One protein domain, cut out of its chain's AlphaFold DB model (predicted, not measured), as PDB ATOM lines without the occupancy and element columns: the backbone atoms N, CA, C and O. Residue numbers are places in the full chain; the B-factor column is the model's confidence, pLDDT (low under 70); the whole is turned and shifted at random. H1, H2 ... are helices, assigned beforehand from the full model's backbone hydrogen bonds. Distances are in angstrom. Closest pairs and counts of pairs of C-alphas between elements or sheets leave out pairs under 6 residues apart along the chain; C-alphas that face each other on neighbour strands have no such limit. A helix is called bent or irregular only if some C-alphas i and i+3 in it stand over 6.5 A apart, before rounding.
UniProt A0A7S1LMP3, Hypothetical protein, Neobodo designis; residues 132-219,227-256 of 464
ATOM      1  N   LEU A 132     -64.192 -31.715  35.555       76.94
ATOM      2  CA  LEU A 132     -64.449 -32.845  34.665       76.94
ATOM      3  C   LEU A 132     -65.226 -33.983  35.338       76.94
ATOM      4  O   LEU A 132     -66.007 -34.670  34.692       76.94
ATOM      5  N   TYR A 133     -65.092 -34.156  36.653       74.12
ATOM      6  CA  TYR A 133     -65.917 -35.122  37.378       74.12
ATOM      7  C   TYR A 133     -67.408 -34.787  37.358       74.12
ATOM      8  O   TYR A 133     -68.252 -35.681  37.318       74.12
ATOM      9  N   LYS A 134     -67.740 -33.493  37.423       71.62
ATOM     10  CA  LYS A 134     -69.127 -33.035  37.328       71.62
ATOM     11  C   LYS A 134     -69.625 -33.188  35.904       71.62
ATOM     12  O   LYS A 134     -70.751 -33.632  35.727       71.62
ATOM     13  N   ASP A 135     -68.787 -32.852  34.931       73.25
ATOM     14  CA  ASP A 135     -69.130 -32.952  33.514       73.25
ATOM     15  C   ASP A 135     -69.379 -34.415  33.122       73.25
ATOM     16  O   ASP A 135     -70.416 -34.712  32.543       73.25
ATOM     17  N   LEU A 136     -68.548 -35.352  33.594       80.12
ATOM     18  CA  LEU A 136     -68.761 -36.791  33.420       80.12
ATOM     19  C   LEU A 136     -70.117 -37.253  33.964       80.12
ATOM     20  O   LEU A 136     -70.857 -37.962  33.283       80.12
ATOM     21  N   HIS A 137     -70.460 -36.847  35.188       74.56
ATOM     22  CA  HIS A 137     -71.747 -37.202  35.778       74.56
ATOM     23  C   HIS A 137     -72.917 -36.561  35.013       74.56
ATOM     24  O   HIS A 137     -73.938 -37.206  34.786       74.56
ATOM     25  N   ILE A 138     -72.771 -35.302  34.588       77.94
ATOM     26  CA  ILE A 138     -73.777 -34.594  33.788       77.94
ATOM     27  C   ILE A 138     -74.002 -35.302  32.451       77.94
ATOM     28  O   ILE A 138     -75.156 -35.499  32.081       77.94
ATOM     29  N   ASP A 139     -72.943 -35.726  31.768       82.62
ATOM     30  CA  ASP A 139     -73.022 -36.413  30.478       82.62
ATOM     31  C   ASP A 139     -73.723 -37.764  30.593       82.62
ATOM     32  O   ASP A 139     -74.588 -38.088  29.778       82.62
ATOM     33  N   GLN A 140     -73.436 -38.534  31.644       84.38
ATOM     34  CA  GLN A 140     -74.149 -39.786  31.904       84.38
ATOM     35  C   GLN A 140     -75.644 -39.554  32.183       84.38
ATOM     36  O   GLN A 140     -76.496 -40.284  31.672       84.38
ATOM     37  N   GLN A 141     -75.978 -38.528  32.974       81.38
ATOM     38  CA  GLN A 141     -77.368 -38.155  33.261       81.38
ATOM     39  C   GLN A 141     -78.091 -37.676  31.998       81.38
ATOM     40  O   GLN A 141     -79.233 -38.066  31.753       81.38
ATOM     41  N   LEU A 142     -77.429 -36.862  31.173       84.44
ATOM     42  CA  LEU A 142     -77.958 -36.378  29.901       84.44
ATOM     43  C   LEU A 142     -78.197 -37.541  28.937       84.44
ATOM     44  O   LEU A 142     -79.257 -37.618  28.314       84.44
ATOM     45  N   PHE A 143     -77.251 -38.478  28.876       88.50
ATOM     46  CA  PHE A 143     -77.375 -39.678  28.068       88.50
ATOM     47  C   PHE A 143     -78.610 -40.504  28.472       88.50
ATOM     48  O   PHE A 143     -79.421 -40.903  27.631       88.50
ATOM     49  N   LEU A 144     -78.790 -40.738  29.775       87.81
ATOM     50  CA  LEU A 144     -79.925 -41.499  30.299       87.81
ATOM     51  C   LEU A 144     -81.260 -40.780  30.104       87.81
ATOM     52  O   LEU A 144     -82.230 -41.424  29.707       87.81
ATOM     53  N   ALA A 145     -81.305 -39.466  30.323       85.31
ATOM     54  CA  ALA A 145     -82.496 -38.656  30.086       85.31
ATOM     55  C   ALA A 145     -82.903 -38.665  28.604       85.31
ATOM     56  O   ALA A 145     -84.086 -38.784  28.285       85.31
ATOM     57  N   GLY A 146     -81.933 -38.600  27.686       87.12
ATOM     58  CA  GLY A 146     -82.192 -38.736  26.254       87.12
ATOM     59  C   GLY A 146     -82.726 -40.120  25.884       87.12
ATOM     60  O   GLY A 146     -83.690 -40.223  25.125       87.12
ATOM     61  N   CYS A 147     -82.177 -41.187  26.474       89.12
ATOM     62  CA  CYS A 147     -82.716 -42.538  26.304       89.12
ATOM     63  C   CYS A 147     -84.157 -42.658  26.818       89.12
ATOM     64  O   CYS A 147     -85.012 -43.206  26.127       89.12
ATOM     65  N   GLU A 148     -84.446 -42.116  28.001       87.75
ATOM     66  CA  GLU A 148     -85.790 -42.119  28.582       87.75
ATOM     67  C   GLU A 148     -86.801 -41.351  27.726       87.75
ATOM     68  O   GLU A 148     -87.920 -41.825  27.519       87.75
ATOM     69  N   LEU A 149     -86.394 -40.212  27.165       86.94
ATOM     70  CA  LEU A 149     -87.217 -39.454  26.230       86.94
ATOM     71  C   LEU A 149     -87.507 -40.260  24.958       86.94
ATOM     72  O   LEU A 149     -88.660 -40.338  24.537       86.94
ATOM     73  N   MET A 150     -86.490 -40.886  24.358       89.19
ATOM     74  CA  MET A 150     -86.666 -41.719  23.162       89.19
ATOM     75  C   MET A 150     -87.610 -42.900  23.419       89.19
ATOM     76  O   MET A 150     -88.490 -43.165  22.601       89.19
ATOM     77  N   ASP A 151     -87.472 -43.570  24.562       89.94
ATOM     78  CA  ASP A 151     -88.359 -44.656  24.994       89.94
ATOM     79  C   ASP A 151     -89.811 -44.162  25.148       89.94
ATOM     80  O   ASP A 151     -90.742 -44.699  24.537       89.94
ATOM     81  N   ALA A 152     -90.006 -43.051  25.868       87.50
ATOM     82  CA  ALA A 152     -91.316 -42.436  26.047       87.50
ATOM     83  C   ALA A 152     -91.959 -42.017  24.714       87.50
ATOM     84  O   ALA A 152     -93.155 -42.236  24.517       87.50
ATOM     85  N   MET A 153     -91.184 -41.471  23.773       86.00
ATOM     86  CA  MET A 153     -91.676 -41.103  22.442       86.00
ATOM     87  C   MET A 153     -92.137 -42.318  21.628       86.00
ATOM     88  O   MET A 153     -93.076 -42.208  20.841       86.00
ATOM     89  N   GLN A 154     -91.506 -43.479  21.812       84.62
ATOM     90  CA  GLN A 154     -91.863 -44.706  21.099       84.62
ATOM     91  C   GLN A 154     -93.054 -45.440  21.711       84.62
ATOM     92  O   GLN A 154     -93.851 -46.046  20.989       84.62
ATOM     93  N   HIS A 155     -93.163 -45.430  23.038       83.69
ATOM     94  CA  HIS A 155     -94.083 -46.298  23.770       83.69
ATOM     95  C   HIS A 155     -95.160 -45.547  24.564       83.69
ATOM     96  O   HIS A 155     -96.002 -46.186  25.199       83.69
ATOM     97  N   GLY A 156     -95.150 -44.213  24.529       81.75
ATOM     98  CA  GLY A 156     -96.022 -43.330  25.311       81.75
ATOM     99  C   GLY A 156     -95.632 -43.218  26.790       81.75
ATOM    100  O   GLY A 156     -96.132 -42.337  27.482       81.75
ATOM    101  N   GLN A 157     -94.755 -44.099  27.277       81.81
ATOM    102  CA  GLN A 157     -94.210 -44.125  28.636       81.81
ATOM    103  C   GLN A 157     -92.867 -44.881  28.641       81.81
ATOM    104  O   GLN A 157     -92.740 -45.828  27.859       81.81
ATOM    105  N   PRO A 158     -91.908 -44.527  29.518       85.25
ATOM    106  CA  PRO A 158     -90.624 -45.221  29.610       85.25
ATOM    107  C   PRO A 158     -90.774 -46.699  30.005       85.25
ATOM    108  O   PRO A 158     -91.317 -47.020  31.065       85.25
ATOM    109  N   ARG A 159     -90.271 -47.613  29.172       87.06
ATOM    110  CA  ARG A 159     -90.178 -49.064  29.418       87.06
ATOM    111  C   ARG A 159     -88.783 -49.533  29.833       87.06
ATOM    112  O   ARG A 159     -88.587 -50.723  30.072       87.06
ATOM    113  N   LEU A 160     -87.840 -48.605  29.970       87.25
ATOM    114  CA  LEU A 160     -86.428 -48.841  30.257       87.25
ATOM    115  C   LEU A 160     -85.678 -49.527  29.110       87.25
ATOM    116  O   LEU A 160     -84.640 -50.148  29.350       87.25
ATOM    117  N   THR A 161     -86.189 -49.431  27.883       88.81
ATOM    118  CA  THR A 161     -85.614 -50.071  26.695       88.81
ATOM    119  C   THR A 161     -85.625 -49.136  25.503       88.81
ATOM    120  O   THR A 161     -86.657 -48.551  25.196       88.81
ATOM    121  N   VAL A 162     -84.502 -49.055  24.790       89.75
ATOM    122  CA  VAL A 162     -84.392 -48.286  23.543       89.75
ATOM    123  C   VAL A 162     -83.717 -49.149  22.471       89.75
ATOM    124  O   VAL A 162     -82.762 -49.870  22.788       89.75
ATOM    125  N   PRO A 163     -84.156 -49.088  21.197       90.19
ATOM    126  CA  PRO A 163     -83.465 -49.761  20.109       90.19
ATOM    127  C   PRO A 163     -82.022 -49.269  19.996       90.19
ATOM    128  O   PRO A 163     -81.774 -48.063  19.974       90.19
ATOM    129  N   VAL A 164     -81.070 -50.189  19.842       89.69
ATOM    130  CA  VAL A 164     -79.644 -49.835  19.729       89.69
ATOM    131  C   VAL A 164     -79.369 -48.763  18.665       89.69
ATOM    132  O   VAL A 164     -78.658 -47.816  18.991       89.69
ATOM    133  N   PRO A 165     -79.953 -48.805  17.447       89.38
ATOM    134  CA  PRO A 165     -79.714 -47.764  16.444       89.38
ATOM    135  C   PRO A 165     -80.056 -46.344  16.919       89.38
ATOM    136  O   PRO A 165     -79.410 -45.392  16.495       89.38
ATOM    137  N   HIS A 166     -81.046 -46.195  17.803       89.94
ATOM    138  CA  HIS A 166     -81.435 -44.890  18.344       89.94
ATOM    139  C   HIS A 166     -80.437 -44.401  19.391       89.94
ATOM    140  O   HIS A 166     -80.067 -43.233  19.376       89.94
ATOM    141  N   ILE A 167     -79.932 -45.305  20.235       89.88
ATOM    142  CA  ILE A 167     -78.850 -44.986  21.172       89.88
ATOM    143  C   ILE A 167     -77.591 -44.557  20.412       89.88
ATOM    144  O   ILE A 167     -76.967 -43.567  20.776       89.88
ATOM    145  N   VAL A 168     -77.233 -45.271  19.341       88.88
ATOM    146  CA  VAL A 168     -76.076 -44.913  18.508       88.88
ATOM    147  C   VAL A 168     -76.270 -43.548  17.852       88.88
ATOM    148  O   VAL A 168     -75.363 -42.722  17.913       88.88
ATOM    149  N   GLY A 169     -77.447 -43.282  17.275       87.00
ATOM    150  CA  GLY A 169     -77.768 -41.968  16.710       87.00
ATOM    151  C   GLY A 169     -77.624 -40.848  17.739       87.00
ATOM    152  O   GLY A 169     -76.983 -39.839  17.464       87.00
ATOM    153  N   PHE A 170     -78.124 -41.071  18.954       88.81
ATOM    154  CA  PHE A 170     -78.023 -40.102  20.036       88.81
ATOM    155  C   PHE A 170     -76.581 -39.883  20.524       88.81
ATOM    156  O   PHE A 170     -76.186 -38.744  20.752       88.81
ATOM    157  N   LEU A 171     -75.753 -40.932  20.611       86.69
ATOM    158  CA  LEU A 171     -74.323 -40.795  20.933       86.69
ATOM    159  C   LEU A 171     -73.576 -39.936  19.906       86.69
ATOM    160  O   LEU A 171     -72.765 -39.096  20.286       86.69
ATOM    161  N   VAL A 172     -73.864 -40.128  18.615       85.75
ATOM    162  CA  VAL A 172     -73.267 -39.332  17.529       85.75
ATOM    163  C   VAL A 172     -73.711 -37.868  17.603       85.75
ATOM    164  O   VAL A 172     -72.923 -36.973  17.301       85.75
ATOM    165  N   GLU A 173     -74.951 -37.609  18.023       84.44
ATOM    166  CA  GLU A 173     -75.452 -36.251  18.254       84.44
ATOM    167  C   GLU A 173     -74.840 -35.590  19.498       84.44
ATOM    168  O   GLU A 173     -74.603 -34.383  19.473       84.44
ATOM    169  N   MET A 174     -74.569 -36.356  20.563       82.00
ATOM    170  CA  MET A 174     -73.933 -35.848  21.786       82.00
ATOM    171  C   MET A 174     -72.465 -35.452  21.572       82.00
ATOM    172  O   MET A 174     -72.045 -34.433  22.111       82.00
ATOM    173  N   TYR A 175     -71.710 -36.205  20.763       83.00
ATOM    174  CA  TYR A 175     -70.287 -35.940  20.494       83.00
ATOM    175  C   TYR A 175     -70.031 -35.741  18.987       83.00
ATOM    176  O   TYR A 175     -69.437 -36.595  18.319       83.00
ATOM    177  N   PRO A 176     -70.502 -34.623  18.399       77.56
ATOM    178  CA  PRO A 176     -70.371 -34.386  16.969       77.56
ATOM    179  C   PRO A 176     -68.900 -34.194  16.578       77.56
ATOM    180  O   PRO A 176     -68.212 -33.323  17.100       77.56
ATOM    181  N   GLY A 177     -68.428 -34.973  15.602       73.88
ATOM    182  CA  GLY A 177     -67.055 -34.875  15.088       73.88
ATOM    183  C   GLY A 177     -66.038 -35.784  15.782       73.88
ATOM    184  O   GLY A 177     -64.867 -35.771  15.402       73.88
ATOM    185  N   TYR A 178     -66.474 -36.608  16.739       78.81
ATOM    186  CA  TYR A 178     -65.626 -37.637  17.330       78.81
ATOM    187  C   TYR A 178     -65.266 -38.736  16.314       78.81
ATOM    188  O   TYR A 178     -66.113 -39.117  15.503       78.81
ATOM    189  N   PRO A 179     -64.027 -39.272  16.324       78.19
ATOM    190  CA  PRO A 179     -63.612 -40.275  15.351       78.19
ATOM    191  C   PRO A 179     -64.415 -41.573  15.499       78.19
ATOM    192  O   PRO A 179     -64.574 -42.100  16.602       78.19
ATOM    193  N   ASP A 180     -64.835 -42.155  14.370       80.19
ATOM    194  CA  ASP A 180     -65.619 -43.401  14.317       80.19
ATOM    195  C   ASP A 180     -64.998 -44.548  15.133       80.19
ATOM    196  O   ASP A 180     -65.706 -45.394  15.676       80.19
ATOM    197  N   SER A 181     -63.666 -44.594  15.243       79.56
ATOM    198  CA  SER A 181     -62.946 -45.601  16.032       79.56
ATOM    199  C   SER A 181     -63.222 -45.510  17.533       79.56
ATOM    200  O   SER A 181     -63.223 -46.539  18.209       79.56
ATOM    201  N   ALA A 182     -63.452 -44.305  18.061       74.88
ATOM    202  CA  ALA A 182     -63.787 -44.097  19.467       74.88
ATOM    203  C   ALA A 182     -65.228 -44.543  19.747       74.88
ATOM    204  O   ALA A 182     -65.458 -45.338  20.658       74.88
ATOM    205  N   PHE A 183     -66.176 -44.160  18.884       83.19
ATOM    206  CA  PHE A 183     -67.557 -44.636  18.969       83.19
ATOM    207  C   PHE A 183     -67.680 -46.146  18.793       83.19
ATOM    208  O   PHE A 183     -68.480 -46.772  19.484       83.19
ATOM    209  N   ARG A 184     -66.880 -46.756  17.910       85.94
ATOM    210  CA  ARG A 184     -66.943 -48.199  17.645       85.94
ATOM    211  C   ARG A 184     -66.772 -49.020  18.925       85.94
ATOM    212  O   ARG A 184     -67.554 -49.935  19.130       85.94
ATOM    213  N   ARG A 185     -65.860 -48.644  19.832       84.62
ATOM    214  CA  ARG A 185     -65.698 -49.330  21.131       84.62
ATOM    215  C   ARG A 185     -66.961 -49.257  21.994       84.62
ATOM    216  O   ARG A 185     -67.400 -50.270  22.532       84.62
ATOM    217  N   VAL A 186     -67.570 -48.075  22.095       87.06
ATOM    218  CA  VAL A 186     -68.815 -47.864  22.854       87.06
ATOM    219  C   VAL A 186     -69.965 -48.670  22.245       87.06
ATOM    220  O   VAL A 186     -70.712 -49.334  22.962       87.06
ATOM    221  N   ILE A 187     -70.080 -48.664  20.916       87.62
ATOM    222  CA  ILE A 187     -71.106 -49.389  20.159       87.62
ATOM    223  C   ILE A 187     -70.920 -50.908  20.298       87.62
ATOM    224  O   ILE A 187     -71.887 -51.620  20.571       87.62
ATOM    225  N   ASP A 188     -69.691 -51.410  20.180       88.31
ATOM    226  CA  ASP A 188     -69.367 -52.830  20.339       88.31
ATOM    227  C   ASP A 188     -69.763 -53.317  21.743       88.31
ATOM    228  O   ASP A 188     -70.416 -54.356  21.890       88.31
ATOM    229  N   HIS A 189     -69.463 -52.524  22.778       86.25
ATOM    230  CA  HIS A 189     -69.871 -52.827  24.148       86.25
ATOM    231  C   HIS A 189     -71.375 -52.678  24.389       86.25
ATOM    232  O   HIS A 189     -71.950 -53.444  25.169       86.25
ATOM    233  N   LEU A 190     -72.048 -51.754  23.706       85.62
ATOM    234  CA  LEU A 190     -73.506 -51.653  23.742       85.62
ATOM    235  C   LEU A 190     -74.145 -52.936  23.197       85.62
ATOM    236  O   LEU A 190     -75.045 -53.492  23.829       85.62
ATOM    237  N   HIS A 191     -73.634 -53.446  22.074       82.25
ATOM    238  CA  HIS A 191     -74.093 -54.694  21.471       82.25
ATOM    239  C   HIS A 191     -73.816 -55.916  22.353       82.25
ATOM    240  O   HIS A 191     -74.700 -56.764  22.493       82.25
ATOM    241  N   SER A 192     -72.633 -55.995  22.974       75.56
ATOM    242  CA  SER A 192     -72.217 -57.169  23.751       75.56
ATOM    243  C   SER A 192     -72.926 -57.317  25.093       75.56
ATOM    244  O   SER A 192     -73.043 -58.429  25.598       75.56
ATOM    245  N   THR A 193     -73.339 -56.208  25.712       64.31
ATOM    246  CA  THR A 193     -73.599 -56.220  27.158       64.31
ATOM    247  C   THR A 193     -75.079 -56.329  27.504       64.31
ATOM    248  O   THR A 193     -75.404 -56.865  28.558       64.31
ATOM    249  N   LEU A 194     -75.993 -55.819  26.667       61.56
ATOM    250  CA  LEU A 194     -77.372 -55.565  27.114       61.56
ATOM    251  C   LEU A 194     -78.437 -55.672  26.016       61.56
ATOM    252  O   LEU A 194     -79.531 -55.131  26.185       61.56
ATOM    253  N   THR A 195     -78.150 -56.359  24.904       62.25
ATOM    254  CA  THR A 195     -79.104 -56.460  23.792       62.25
ATOM    255  C   THR A 195     -79.917 -57.749  23.830       62.25
ATOM    256  O   THR A 195     -79.398 -58.843  23.638       62.25
ATOM    257  N   THR A 196     -81.230 -57.624  24.034       68.44
ATOM    258  CA  THR A 196     -82.181 -58.703  23.721       68.44
ATOM    259  C   THR A 196     -82.951 -58.266  22.485       68.44
ATOM    260  O   THR A 196     -83.645 -57.253  22.516       68.44
ATOM    261  N   ASN A 197     -82.799 -58.980  21.368       78.81
ATOM    262  CA  ASN A 197     -83.476 -58.658  20.102       78.81
ATOM    263  C   ASN A 197     -83.194 -57.230  19.573       78.81
ATOM    264  O   ASN A 197     -84.071 -56.598  18.989       78.81
ATOM    265  N   GLY A 198     -81.985 -56.698  19.800       84.06
ATOM    266  CA  GLY A 198     -81.601 -55.348  19.354       84.06
ATOM    267  C   GLY A 198     -82.145 -54.193  20.208       84.06
ATOM    268  O   GLY A 198     -81.998 -53.033  19.821       84.06
ATOM    269  N   GLN A 199     -82.748 -54.490  21.362       86.69
ATOM    270  CA  GLN A 199     -83.169 -53.512  22.369       86.69
ATOM    271  C   GLN A 199     -82.163 -53.481  23.514       86.69
ATOM    272  O   GLN A 199     -81.783 -54.543  24.004       86.69
ATOM    273  N   ALA A 200     -81.765 -52.290  23.954       86.06
ATOM    274  CA  ALA A 200     -80.855 -52.104  25.076       86.06
ATOM    275  C   ALA A 200     -81.596 -51.588  26.313       86.06
ATOM    276  O   ALA A 200     -82.348 -50.613  26.245       86.06
ATOM    277  N   HIS A 201     -81.345 -52.224  27.457       87.12
ATOM    278  CA  HIS A 201     -81.857 -51.783  28.753       87.12
ATOM    279  C   HIS A 201     -81.018 -50.624  29.305       87.12
ATOM    280  O   HIS A 201     -80.045 -50.847  30.030       87.12
ATOM    281  N   TYR A 202     -81.369 -49.384  28.960       85.44
ATOM    282  CA  TYR A 202     -80.471 -48.240  29.155       85.44
ATOM    283  C   TYR A 202     -80.165 -47.910  30.623       85.44
ATOM    284  O   TYR A 202     -79.055 -47.489  30.924       85.44
ATOM    285  N   LYS A 203     -81.065 -48.196  31.575       81.38
ATOM    286  CA  LYS A 203     -80.754 -48.047  33.014       81.38
ATOM    287  C   LYS A 203     -79.675 -49.013  33.511       81.38
ATOM    288  O   LYS A 203     -79.022 -48.736  34.510       81.38
ATOM    289  N   MET A 204     -79.456 -50.133  32.820       81.44
ATOM    290  CA  MET A 204     -78.379 -51.067  33.157       81.44
ATOM    291  C   MET A 204     -77.030 -50.647  32.569       81.44
ATOM    292  O   MET A 204     -76.021 -51.253  32.926       81.44
ATOM    293  N   LEU A 205     -76.998 -49.622  31.701       80.81
ATOM    294  CA  LEU A 205     -75.764 -49.100  31.111       80.81
ATOM    295  C   LEU A 205     -74.889 -48.387  32.147       80.81
ATOM    296  O   LEU A 205     -73.675 -48.447  32.015       80.81
ATOM    297  N   PHE A 206     -75.477 -47.823  33.205       80.06
ATOM    298  CA  PHE A 206     -74.757 -47.158  34.295       80.06
ATOM    299  C   PHE A 206     -75.245 -47.685  35.653       80.06
ATOM    300  O   PHE A 206     -76.014 -47.020  36.347       80.06
ATOM    301  N   PRO A 207     -74.828 -48.899  36.057       66.56
ATOM    302  CA  PRO A 207     -75.353 -49.571  37.251       66.56
ATOM    303  C   PRO A 207     -75.038 -48.845  38.568       66.56
ATOM    304  O   PRO A 207     -75.648 -49.159  39.587       66.56
ATOM    305  N   ASN A 208     -74.102 -47.893  38.545       63.16
ATOM    306  CA  ASN A 208     -73.669 -47.121  39.703       63.16
ATOM    307  C   ASN A 208     -74.170 -45.671  39.683       63.16
ATOM    308  O   ASN A 208     -73.777 -44.914  40.545       63.16
ATOM    309  N   LEU A 209     -75.048 -45.267  38.763       61.62
ATOM    310  CA  LEU A 209     -75.431 -43.854  38.643       61.62
ATOM    311  C   LEU A 209     -76.208 -43.307  39.862       61.62
ATOM    312  O   LEU A 209     -76.082 -42.133  40.198       61.62
ATOM    313  N   GLU A 210     -77.014 -44.155  40.519       51.66
ATOM    314  CA  GLU A 210     -77.752 -43.813  41.753       51.66
ATOM    315  C   GLU A 210     -76.861 -43.846  43.002       51.66
ATOM    316  O   GLU A 210     -77.143 -43.166  43.987       51.66
ATOM    317  N   ARG A 211     -75.767 -44.619  42.963       52.56
ATOM    318  CA  ARG A 211     -74.669 -44.466  43.916       52.56
ATOM    319  C   ARG A 211     -73.895 -43.269  43.436       52.56
ATOM    320  O   ARG A 211     -72.973 -43.427  42.657       52.56
ATOM    321  N   ASP A 212     -74.320 -42.096  43.853       46.44
ATOM    322  CA  ASP A 212     -73.635 -40.848  43.583       46.44
ATOM    323  C   ASP A 212     -72.121 -41.053  43.806       46.44
ATOM    324  O   ASP A 212     -71.622 -41.114  44.933       46.44
ATOM    325  N   GLU A 213     -71.406 -41.312  42.694       48.41
ATOM    326  CA  GLU A 213     -70.012 -41.793  42.691       48.41
ATOM    327  C   GLU A 213     -69.105 -40.742  43.349       48.41
ATOM    328  O   GLU A 213     -67.967 -41.012  43.733       48.41
ATOM    329  N   LEU A 214     -69.662 -39.542  43.522       40.50
ATOM    330  CA  LEU A 214     -69.086 -38.401  44.180       40.50
ATOM    331  C   LEU A 214     -69.440 -38.260  45.668       40.50
ATOM    332  O   LEU A 214     -68.619 -37.693  46.382       40.50
ATOM    333  N   THR A 215     -70.588 -38.738  46.167       40.75
ATOM    334  CA  THR A 215     -70.940 -38.603  47.600       40.75
ATOM    335  C   THR A 215     -70.500 -39.771  48.463       40.75
ATOM    336  O   THR A 215     -70.530 -39.649  49.690       40.75
ATOM    337  N   GLY A 216     -69.980 -40.852  47.872       43.62
ATOM    338  CA  GLY A 216     -69.300 -41.911  48.623       43.62
ATOM    339  C   GLY A 216     -70.185 -42.559  49.690       43.62
ATOM    340  O   GLY A 216     -69.665 -43.045  50.695       43.62
ATOM    341  N   ASP A 217     -71.510 -42.551  49.503       40.00
ATOM    342  CA  ASP A 217     -72.428 -43.161  50.458       40.00
ATOM    343  C   ASP A 217     -72.289 -44.691  50.367       40.00
ATOM    344  O   ASP A 217     -72.891 -45.381  49.544       40.00
ATOM    345  N   THR A 218     -71.369 -45.222  51.177       45.47
ATOM    346  CA  THR A 218     -71.000 -46.645  51.258       45.47
ATOM    347  C   THR A 218     -71.939 -47.434  52.172       45.47
ATOM    348  O   THR A 218     -71.734 -48.627  52.418       45.47
ATOM    349  N   SER A 219     -73.007 -46.796  52.650       43.25
ATOM    350  CA  SER A 219     -74.062 -47.406  53.444       43.25
ATOM    351  C   SER A 219     -74.948 -48.291  52.566       43.25
ATOM    352  O   SER A 219     -76.072 -47.924  52.278       43.25
ATOM    353  N   LYS A 227     -69.811 -55.015  38.848       55.53
ATOM    354  CA  LYS A 227     -68.673 -54.636  38.021       55.53
ATOM    355  C   LYS A 227     -69.184 -53.575  37.065       55.53
ATOM    356  O   LYS A 227     -70.241 -53.782  36.460       55.53
ATOM    357  N   GLU A 228     -68.485 -52.444  36.998       63.00
ATOM    358  CA  GLU A 228     -68.757 -51.483  35.940       63.00
ATOM    359  C   GLU A 228     -68.846 -52.264  34.637       63.00
ATOM    360  O   GLU A 228     -68.021 -53.140  34.354       63.00
ATOM    361  N   ASN A 229     -69.934 -52.048  33.910       74.56
ATOM    362  CA  ASN A 229     -70.096 -52.745  32.658       74.56
ATOM    363  C   ASN A 229     -69.130 -52.110  31.635       74.56
ATOM    364  O   ASN A 229     -68.746 -50.942  31.753       74.56
ATOM    365  N   HIS A 230     -68.727 -52.879  30.625       82.50
ATOM    366  CA  HIS A 230     -67.759 -52.394  29.641       82.50
ATOM    367  C   HIS A 230     -68.264 -51.178  28.845       82.50
ATOM    368  O   HIS A 230     -67.462 -50.374  28.381       82.50
ATOM    369  N   PHE A 231     -69.587 -51.004  28.728       85.19
ATOM    370  CA  PHE A 231     -70.178 -49.830  28.089       85.19
ATOM    371  C   PHE A 231     -69.923 -48.549  28.891       85.19
ATOM    372  O   PHE A 231     -69.460 -47.567  28.328       85.19
ATOM    373  N   SER A 232     -70.191 -48.561  30.196       83.56
ATOM    374  CA  SER A 232     -69.977 -47.442  31.113       83.56
ATOM    375  C   SER A 232     -68.520 -47.024  31.083       83.56
ATOM    376  O   SER A 232     -68.231 -45.837  30.999       83.56
ATOM    377  N   GLN A 233     -67.605 -47.993  31.108       82.81
ATOM    378  CA  GLN A 233     -66.178 -47.717  31.016       82.81
ATOM    379  C   GLN A 233     -65.832 -47.026  29.687       82.81
ATOM    380  O   GLN A 233     -65.284 -45.930  29.697       82.81
ATOM    381  N   ALA A 234     -66.239 -47.600  28.551       86.31
ATOM    382  CA  ALA A 234     -65.976 -47.015  27.235       86.31
ATOM    383  C   ALA A 234     -66.644 -45.640  27.040       86.31
ATOM    384  O   ALA A 234     -66.084 -44.770  26.382       86.31
ATOM    385  N   PHE A 235     -67.824 -45.423  27.625       87.50
ATOM    386  CA  PHE A 235     -68.501 -44.127  27.621       87.50
ATOM    387  C   PHE A 235     -67.713 -43.093  28.432       87.50
ATOM    388  O   PHE A 235     -67.503 -41.980  27.964       87.50
ATOM    389  N   LYS A 236     -67.235 -43.453  29.628       84.69
ATOM    390  CA  LYS A 236     -66.409 -42.549  30.436       84.69
ATOM    391  C   LYS A 236     -65.084 -42.224  29.728       84.69
ATOM    392  O   LYS A 236     -64.664 -41.073  29.754       84.69
ATOM    393  N   GLU A 237     -64.459 -43.203  29.065       84.62
ATOM    394  CA  GLU A 237     -63.271 -42.980  28.218       84.62
ATOM    395  C   GLU A 237     -63.558 -41.971  27.100       84.62
ATOM    396  O   GLU A 237     -62.760 -41.065  26.895       84.62
ATOM    397  N   LEU A 238     -64.718 -42.069  26.438       85.31
ATOM    398  CA  LEU A 238     -65.137 -41.124  25.396       85.31
ATOM    399  C   LEU A 238     -65.163 -39.677  25.915       85.31
ATOM    400  O   LEU A 238     -64.609 -38.788  25.274       85.31
ATOM    401  N   VAL A 239     -65.763 -39.456  27.090       81.62
ATOM    402  CA  VAL A 239     -65.857 -38.129  27.726       81.62
ATOM    403  C   VAL A 239     -64.480 -37.597  28.124       81.62
ATOM    404  O   VAL A 239     -64.173 -36.424  27.907       81.62
ATOM    405  N   VAL A 240     -63.637 -38.454  28.709       79.25
ATOM    406  CA  VAL A 240     -62.281 -38.069  29.121       79.25
ATOM    407  C   VAL A 240     -61.426 -37.721  27.905       79.25
ATOM    408  O   VAL A 240     -60.747 -36.694  27.930       79.25
ATOM    409  N   ASP A 241     -61.489 -38.527  26.843       80.44
ATOM    410  CA  ASP A 241     -60.788 -38.250  25.593       80.44
ATOM    411  C   ASP A 241     -61.263 -36.906  25.003       80.44
ATOM    412  O   ASP A 241     -60.428 -36.125  24.548       80.44
ATOM    413  N   ASP A 242     -62.570 -36.599  25.037       77.00
ATOM    414  CA  ASP A 242     -63.130 -35.389  24.400       77.00
ATOM    415  C   ASP A 242     -62.639 -34.127  25.103       77.00
ATOM    416  O   ASP A 242     -62.193 -33.153  24.485       77.00
ATOM    417  N   CYS A 243     -62.603 -34.199  26.429       70.00
ATOM    418  CA  CYS A 243     -62.052 -33.142  27.252       70.00
ATOM    419  C   CYS A 243     -60.539 -32.997  27.050       70.00
ATOM    420  O   CYS A 243     -60.051 -31.873  26.951       70.00
ATOM    421  N   ALA A 244     -59.794 -34.101  26.939       70.44
ATOM    422  CA  ALA A 244     -58.354 -34.064  26.690       70.44
ATOM    423  C   ALA A 244     -58.019 -33.469  25.311       70.44
ATOM    424  O   ALA A 244     -57.140 -32.614  25.212       70.44
ATOM    425  N   VAL A 245     -58.743 -33.857  24.257       72.75
ATOM    426  CA  VAL A 245     -58.580 -33.303  22.902       72.75
ATOM    427  C   VAL A 245     -58.902 -31.812  22.888       72.75
ATOM    428  O   VAL A 245     -58.138 -31.026  22.328       72.75
ATOM    429  N   THR A 246     -59.995 -31.406  23.534       67.81
ATOM    430  CA  THR A 246     -60.387 -29.994  23.623       67.81
ATOM    431  C   THR A 246     -59.339 -29.168  24.370       67.81
ATOM    432  O   THR A 246     -58.984 -28.073  23.929       67.81
ATOM    433  N   LEU A 247     -58.795 -29.689  25.473       64.00
ATOM    434  CA  LEU A 247     -57.726 -29.025  26.219       64.00
ATOM    435  C   LEU A 247     -56.441 -28.916  25.397       64.00
ATOM    436  O   LEU A 247     -55.882 -27.826  25.324       64.00
ATOM    437  N   GLN A 248     -56.022 -29.982  24.710       67.62
ATOM    438  CA  GLN A 248     -54.843 -29.945  23.842       67.62
ATOM    439  C   GLN A 248     -54.999 -28.906  22.725       67.62
ATOM    440  O   GLN A 248     -54.077 -28.143  22.460       67.62
ATOM    441  N   GLN A 249     -56.176 -28.819  22.099       69.19
ATOM    442  CA  GLN A 249     -56.446 -27.807  21.073       69.19
ATOM    443  C   GLN A 249     -56.362 -26.381  21.630       69.19
ATOM    444  O   GLN A 249     -55.858 -25.483  20.953       69.19
ATOM    445  N   LEU A 250     -56.841 -26.161  22.859       63.31
ATOM    446  CA  LEU A 250     -56.726 -24.870  23.538       63.31
ATOM    447  C   LEU A 250     -55.273 -24.536  23.886       63.31
ATOM    448  O   LEU A 250     -54.867 -23.386  23.727       63.31
ATOM    449  N   GLU A 251     -54.491 -25.515  24.338       62.41
ATOM    450  CA  GLU A 251     -53.065 -25.352  24.626       62.41
ATOM    451  C   GLU A 251     -52.261 -25.065  23.355       62.41
ATOM    452  O   GLU A 251     -51.480 -24.114  23.335       62.41
ATOM    453  N   ASP A 252     -52.487 -25.816  22.277       69.06
ATOM    454  CA  ASP A 252     -51.839 -25.611  20.980       69.06
ATOM    455  C   ASP A 252     -52.156 -24.220  20.420       69.06
ATOM    456  O   ASP A 252     -51.270 -23.519  19.926       69.06
ATOM    457  N   GLU A 253     -53.411 -23.783  20.541       64.88
ATOM    458  CA  GLU A 253     -53.832 -22.447  20.130       64.88
ATOM    459  C   GLU A 253     -53.193 -21.361  21.006       64.88
ATOM    460  O   GLU A 253     -52.678 -20.371  20.484       64.88
ATOM    461  N   ALA A 254     -53.141 -21.558  22.326       60.97
ATOM    462  CA  ALA A 254     -52.463 -20.646  23.240       60.97
ATOM    463  C   ALA A 254     -50.955 -20.552  22.946       60.97
ATOM    464  O   ALA A 254     -50.396 -19.455  22.957       60.97
ATOM    465  N   HIS A 255     -50.299 -21.671  22.629       63.12
ATOM    466  CA  HIS A 255     -48.887 -21.723  22.253       63.12
ATOM    467  C   HIS A 255     -48.613 -21.065  20.902       63.12
ATOM    468  O   HIS A 255     -47.648 -20.305  20.779       63.12
ATOM    469  N   ARG A 256     -49.470 -21.303  19.903       64.75
ATOM    470  CA  ARG A 256     -49.410 -20.633  18.598       64.75
ATOM    471  C   ARG A 256     -49.477 -19.119  18.765       64.75
ATOM    472  O   ARG A 256     -48.659 -18.399  18.202       64.75
TER     473      ARG A 256
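Overview. This is residues 132 to 219 and 227 to 256 of the 464 residues of the protein "Hypothetical protein" of Neobodo designis (UniProt A0A7S1LMP3). Four helices join in a ring of contacts, H1 to H2 to H3 to H4 and back to H1, mostly crossing one another; the last part of the long H4, residues 246 to 256, sticks out from this body as an arm. H3 runs beside the first part of H4, while the first part of H1 crosses H4 further along. The printed part has 118 residues, with the four helices in chain order H1, H2, H3, H4 and no named strand, and its class is all helix. It is compact, with a radius of gyration of the C-alphas of 15.5 A and spans of 51 by 38 by 25 A.

Along the chain. Find C-alpha 132 at (-64.449, -32.845, 34.665); from there H1, residues 132 to 155, runs 34.3 A. Next look at H2, residues 164 to 174, which is 15.2 A long. H3, residues 180 to 194, begins with C-alpha 180 at (-65.619, -43.401, 14.317) and is 21.2 A long; it is irregular, but only just, with C-alphas 191 and 194 6.6 A apart. Beyond the cut, H4, residues 230 to 256, runs 38.3 A to C-alpha 256 at (-49.410, -20.633, 18.598).

Arrangement. Start at H1, which touches H2 with residues 143 to 150 alone; the closest C-alphas, of Cys 147 and Ile 167, are 6.9 A apart. These two form a helical hairpin, opposite ways at a steep tilt of 44 degrees. H2 and H3 touch and form the next helical hairpin, opposite ways at a steep tilt of 38 degrees, with the closest C-alphas, of Val 168 and Ile 187, 6.9 A apart. H3 touches residues 230 to 238 of H4, opposite ways at a shallow tilt of 17 degrees; the closest C-alphas, of His 189 and Phe 231, are 5.0 A apart. Residues 132 to 139 of H1 touch residues 236 to 243 of H4, opposite ways at a steep tilt of 53 degrees, with the closest C-alphas, of Leu 136 and Val 239, 6.5 A apart. H1 and H3 are apart, as are H2 and H4. In H1, H2 and H4 every O i to N i+4 pair is within hydrogen-bond range; in H3, 8 of 11 are.

Size, cuts and confidence. The two C-alphas farthest apart, those of Gly 156 and Arg 256, are 52.3 A apart. The link from H1 to H2 is short and that from H2 to H3 is tight. Residues 195 to 219 hold no named element; within them, residues 199 to 200 make short antiparallel pairings with residues 162 to 163 and residues 195 to 196. The link from H3 to H4 crosses the cut, where residues 220 to 226 are not printed and C-alphas 219 and 227 are 17.9 A apart. The mean pLDDT of the printed part is 76.8, and residues 193 to 196, 207 to 219, 227 to 228 and 246 to 256 are under 70.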